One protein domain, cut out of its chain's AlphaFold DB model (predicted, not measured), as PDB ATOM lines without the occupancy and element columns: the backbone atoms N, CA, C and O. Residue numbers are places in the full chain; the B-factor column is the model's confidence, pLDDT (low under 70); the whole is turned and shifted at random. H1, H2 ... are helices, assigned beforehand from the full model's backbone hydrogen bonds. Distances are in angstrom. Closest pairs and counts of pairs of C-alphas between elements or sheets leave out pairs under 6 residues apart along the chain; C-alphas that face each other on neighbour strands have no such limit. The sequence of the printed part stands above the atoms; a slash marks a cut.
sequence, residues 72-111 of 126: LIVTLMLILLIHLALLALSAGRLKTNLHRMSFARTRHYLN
ATOM      1  N   LEU A  72     -58.071   9.251 -14.365       91.19
ATOM      2  CA  LEU A  72     -58.168  10.703 -14.211       91.19
ATOM      3  C   LEU A  72     -58.447  11.108 -12.760       91.19
ATOM      4  O   LEU A  72     -57.851  12.059 -12.262       91.19
ATOM      5  N   ILE A  73     -59.311  10.366 -12.059       92.75
ATOM      6  CA  ILE A  73     -59.714  10.689 -10.682       92.75
ATOM      7  C   ILE A  73     -58.521  10.560  -9.732       92.75
ATOM      8  O   ILE A  73     -58.258  11.469  -8.946       92.75
ATOM      9  N   VAL A  74     -57.770   9.460  -9.830       91.44
ATOM     10  CA  VAL A  74     -56.589   9.220  -8.986       91.44
ATOM     11  C   VAL A  74     -55.530  10.295  -9.233       91.44
ATOM     12  O   VAL A  74     -54.968  10.843  -8.285       91.44
ATOM     13  N   THR A  75     -55.315  10.655 -10.498       93.25
ATOM     14  CA  THR A  75     -54.376  11.714 -10.885       93.25
ATOM     15  C   THR A  75     -54.764  13.069 -10.294       93.25
ATOM     16  O   THR A  75     -53.927  13.734  -9.683       93.25
ATOM     17  N   LEU A  76     -56.033  13.469 -10.418       92.38
ATOM     18  CA  LEU A  76     -56.527  14.735  -9.867       92.38
ATOM     19  C   LEU A  76     -56.385  14.792  -8.344       92.38
ATOM     20  O   LEU A  76     -55.926  15.802  -7.811       92.38
ATOM     21  N   MET A  77     -56.715  13.701  -7.648       93.88
ATOM     22  CA  MET A  77     -56.560  13.612  -6.193       93.88
ATOM     23  C   MET A  77     -55.096  13.747  -5.767       93.88
ATOM     24  O   MET A  77     -54.801  14.441  -4.794       93.88
ATOM     25  N   LEU A  78     -54.166  13.140  -6.510       92.69
ATOM     26  CA  LEU A  78     -52.743  13.235  -6.198       92.69
ATOM     27  C   LEU A  78     -52.194  14.648  -6.440       92.69
ATOM     28  O   LEU A  78     -51.491  15.189  -5.587       92.69
ATOM     29  N   ILE A  79     -52.555  15.276  -7.564       93.81
ATOM     30  CA  ILE A  79     -52.179  16.667  -7.859       93.81
ATOM     31  C   ILE A  79     -52.723  17.606  -6.779       93.81
ATOM     32  O   ILE A  79     -51.998  18.495  -6.323       93.81
ATOM     33  N   LEU A  80     -53.967  17.401  -6.337       93.69
ATOM     34  CA  LEU A  80     -54.576  18.186  -5.264       93.69
ATOM     35  C   LEU A  80     -53.794  18.046  -3.953       93.69
ATOM     36  O   LEU A  80     -53.484  19.051  -3.314       93.69
ATOM     37  N   LEU A  81     -53.424  16.820  -3.580       95.12
ATOM     38  CA  LEU A  81     -52.603  16.535  -2.400       95.12
ATOM     39  C   LEU A  81     -51.244  17.242  -2.456       95.12
ATOM     40  O   LEU A  81     -50.830  17.850  -1.468       95.12
ATOM     41  N   ILE A  82     -50.581  17.220  -3.615       93.19
ATOM     42  CA  ILE A  82     -49.305  17.921  -3.829       93.19
ATOM     43  C   ILE A  82     -49.478  19.433  -3.625       93.19
ATOM     44  O   ILE A  82     -48.686  20.053  -2.912       93.19
ATOM     45  N   HIS A  83     -50.529  20.029  -4.195       93.38
ATOM     46  CA  HIS A  83     -50.808  21.458  -4.025       93.38
ATOM     47  C   HIS A  83     -51.115  21.815  -2.569       93.38
ATOM     48  O   HIS A  83     -50.611  22.819  -2.064       93.38
ATOM     49  N   LEU A  84     -51.890  20.983  -1.870       95.62
ATOM     50  CA  LEU A  84     -52.238  21.205  -0.469       95.62
ATOM     51  C   LEU A  84     -51.007  21.109   0.444       95.62
ATOM     52  O   LEU A  84     -50.831  21.940   1.336       95.62
ATOM     53  N   ALA A  85     -50.117  20.148   0.186       94.88
ATOM     54  CA  ALA A  85     -48.853  20.016   0.904       94.88
ATOM     55  C   ALA A  85     -47.945  21.239   0.691       94.88
ATOM     56  O   ALA A  85     -47.386  21.781   1.650       94.88
ATOM     57  N   LEU A  86     -47.837  21.725  -0.550       93.62
ATOM     58  CA  LEU A  86     -47.051  22.916  -0.872       93.62
ATOM     59  C   LEU A  86     -47.642  24.183  -0.228       93.62
ATOM     60  O   LEU A  86     -46.907  25.027   0.296       93.62
ATOM     61  N   LEU A  87     -48.973  24.294  -0.200       93.00
ATOM     62  CA  LEU A  87     -49.683  25.367   0.491       93.00
ATOM     63  C   LEU A  87     -49.406  25.344   2.001       93.00
ATOM     64  O   LEU A  87     -49.055  26.371   2.577       93.00
ATOM     65  N   ALA A  88     -49.483  24.179   2.645       94.38
ATOM     66  CA  ALA A  88     -49.176  24.050   4.068       94.38
ATOM     67  C   ALA A  88     -47.718  24.442   4.381       94.38
ATOM     68  O   ALA A  88     -47.461  25.193   5.329       94.38
ATOM     69  N   LEU A  89     -46.762  24.002   3.554       94.25
ATOM     70  CA  LEU A  89     -45.346  24.343   3.711       94.25
ATOM     71  C   LEU A  89     -45.102  25.853   3.562       94.25
ATOM     72  O   LEU A  89     -44.400  26.459   4.378       94.25
ATOM     73  N   SER A  90     -45.681  26.466   2.529       91.06
ATOM     74  CA  SER A  90     -45.563  27.908   2.286       91.06
ATOM     75  C   SER A  90     -46.215  28.733   3.397       91.06
ATOM     76  O   SER A  90     -45.587  29.673   3.883       91.06
ATOM     77  N   ALA A  91     -47.393  28.340   3.889       92.19
ATOM     78  CA  ALA A  91     -48.051  28.985   5.024       92.19
ATOM     79  C   ALA A  91     -47.204  28.897   6.307       92.19
ATOM     80  O   ALA A  91     -47.033  29.893   7.015       92.19
ATOM     81  N   GLY A  92     -46.600  27.736   6.585       92.00
ATOM     82  CA  GLY A  92     -45.691  27.555   7.723       92.00
ATOM     83  C   GLY A  92     -44.446  28.444   7.634       92.00
ATOM     84  O   GLY A  92     -44.057  29.102   8.611       92.00
ATOM     85  N   ARG A  93     -43.846  28.541   6.442       89.88
ATOM     86  CA  ARG A  93     -42.728  29.461   6.186       89.88
ATOM     87  C   ARG A  93     -43.155  30.916   6.314       89.88
ATOM     88  O   ARG A  93     -42.430  31.688   6.935       89.88
ATOM     89  N   LEU A  94     -44.310  31.297   5.776       88.81
ATOM     90  CA  LEU A  94     -44.822  32.662   5.869       88.81
ATOM     91  C   LEU A  94     -45.047  33.056   7.327       88.81
ATOM     92  O   LEU A  94     -44.566  34.103   7.744       88.81
ATOM     93  N   LYS A  95     -45.668  32.187   8.133       88.44
ATOM     94  CA  LYS A  95     -45.838  32.402   9.577       88.44
ATOM     95  C   LYS A  95     -44.496  32.628  10.278       88.44
ATOM     96  O   LYS A  95     -44.367  33.547  11.081       88.44
ATOM     97  N   THR A  96     -43.488  31.821   9.952       85.12
ATOM     98  CA  THR A  96     -42.146  31.939  10.544       85.12
ATOM     99  C   THR A  96     -41.450  33.236  10.127       85.12
ATOM    100  O   THR A  96     -40.871  33.924  10.965       85.12
ATOM    101  N   ASN A  97     -41.528  33.602   8.847       85.94
ATOM    102  CA  ASN A  97     -40.962  34.849   8.337       85.94
ATOM    103  C   ASN A  97     -41.671  36.068   8.928       85.94
ATOM    104  O   ASN A  97     -41.008  36.999   9.373       85.94
ATOM    105  N   LEU A  98     -43.001  36.030   9.021       82.44
ATOM    106  CA  LEU A  98     -43.793  37.090   9.633       82.44
ATOM    107  C   LEU A  98     -43.469  37.231  11.123       82.44
ATOM    108  O   LEU A  98     -43.368  38.346  11.620       82.44
ATOM    109  N   HIS A  99     -43.217  36.123  11.828       79.31
ATOM    110  CA  HIS A  99     -42.749  36.161  13.212       79.31
ATOM    111  C   HIS A  99     -41.356  36.803  13.339       79.31
ATOM    112  O   HIS A  99     -41.150  37.635  14.220       79.31
ATOM    113  N   ARG A 100     -40.420  36.488  12.433       75.12
ATOM    114  CA  ARG A 100     -39.070  37.083  12.407       75.12
ATOM    115  C   ARG A 100     -39.065  38.565  12.016       75.12
ATOM    116  O   ARG A 100     -38.262  39.321  12.548       75.12
ATOM    117  N   MET A 101     -39.945  38.969  11.100       72.75
ATOM    118  CA  MET A 101     -40.128  40.366  10.686       72.75
ATOM    119  C   MET A 101     -40.964  41.165  11.676       72.75
ATOM    120  O   MET A 101     -40.855  42.391  11.721       72.75
ATOM    121  N   SER A 102     -41.795  40.500  12.486       67.94
ATOM    122  CA  SER A 102     -42.428  41.162  13.611       67.94
ATOM    123  C   SER A 102     -41.299  41.675  14.493       67.94
ATOM    124  O   SER A 102     -40.521  40.913  15.064       67.94
ATOM    125  N   PHE A 103     -41.170  42.994  14.564       65.00
ATOM    126  CA  PHE A 103     -40.224  43.691  15.420       65.00
ATOM    127  C   PHE A 103     -40.595  43.501  16.902       65.00
ATOM    128  O   PHE A 103     -40.643  44.459  17.665       65.00
ATOM    129  N   ALA A 104     -40.904  42.278  17.338       64.88
ATOM    130  CA  ALA A 104     -41.221  41.926  18.710       64.88
ATOM    131  C   ALA A 104     -40.098  42.388  19.646       64.88
ATOM    132  O   ALA A 104     -40.363  42.950  20.704       64.88
ATOM    133  N   ARG A 105     -38.843  42.264  19.195       62.38
ATOM    134  CA  ARG A 105     -37.661  42.731  19.924       62.38
ATOM    135  C   ARG A 105     -37.587  44.259  20.016       62.38
ATOM    136  O   ARG A 105     -37.314  44.775  21.092       62.38
ATOM    137  N   THR A 106     -37.901  44.985  18.942       68.69
ATOM    138  CA  THR A 106     -37.927  46.459  18.950       68.69
ATOM    139  C   THR A 106     -39.114  47.000  19.743       68.69
ATOM    140  O   THR A 106     -38.949  47.963  20.477       68.69
ATOM    141  N   ARG A 107     -40.289  46.358  19.675       67.44
ATOM    142  CA  ARG A 107     -41.460  46.696  20.505       67.44
ATOM    143  C   ARG A 107     -41.179  46.466  21.986       67.44
ATOM    144  O   ARG A 107     -41.505  47.321  22.796       67.44
ATOM    145  N   HIS A 108     -40.523  45.360  22.336       67.56
ATOM    146  CA  HIS A 108     -40.080  45.110  23.707       67.56
ATOM    147  C   HIS A 108     -39.050  46.152  24.173       67.56
ATOM    148  O   HIS A 108     -39.083  46.572  25.322       67.56
ATOM    149  N   TYR A 109     -38.153  46.598  23.289       67.31
ATOM    150  CA  TYR A 109     -37.169  47.638  23.605       67.31
ATOM    151  C   TYR A 109     -37.800  49.036  23.742       67.31
ATOM    152  O   TYR A 109     -37.398  49.808  24.604       67.31
ATOM    153  N   LEU A 110     -38.815  49.349  22.930       67.50
ATOM    154  CA  LEU A 110     -39.575  50.604  22.985       67.50
ATOM    155  C   LEU A 110     -40.519  50.673  24.194       67.50
ATOM    156  O   LEU A 110     -40.743  51.757  24.721       67.50
ATOM    157  N   ASN A 111     -41.046  49.529  24.641       71.06
ATOM    158  CA  ASN A 111     -41.959  49.432  25.783       71.06
ATOM    159  C   ASN A 111     -41.245  49.137  27.115       71.06
ATOM    160  O   ASN A 111     -41.909  49.028  28.146       71.06
TER     161      ASN A 111
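This is residues 72 to 111 of the 126 residues of an uncharacterized protein of Legionella rubrilucens (UniProt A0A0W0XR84). One long, unbent helix, H1, makes most of a thin rod, and a short helix, H2, carries it on nearly in line at one end. The printed part has 40 residues with two named helices, H1 then H2, and no named strand; its class is all helix. It is extended, with a radius of gyration of the C-alphas of 17.7 A and spans of 58 by 9 by 6 A.

H1, residues 72 to 101, and H2, residues 104 to 110, are apart, with a tight link of 2 residues between them. In both helices every O i to N i+4 pair is within hydrogen-bond range. Residues 72 to 111 stand free.

H1 runs 42.7 A from C-alpha 72 at (-58.168, 10.703, -14.211) to C-alpha 101 at (-40.128, 40.366, 10.686). H2 ends with C-alpha 110 at (-39.575, 50.604, 22.985), 9.8 A from C-alpha 104.

The two C-alphas farthest apart, those of Leu 72 and Asn 111, are 58.0 A apart. The printed part has no cut. Its mean pLDDT is 84.4, and residues 102 to 110 are under 70.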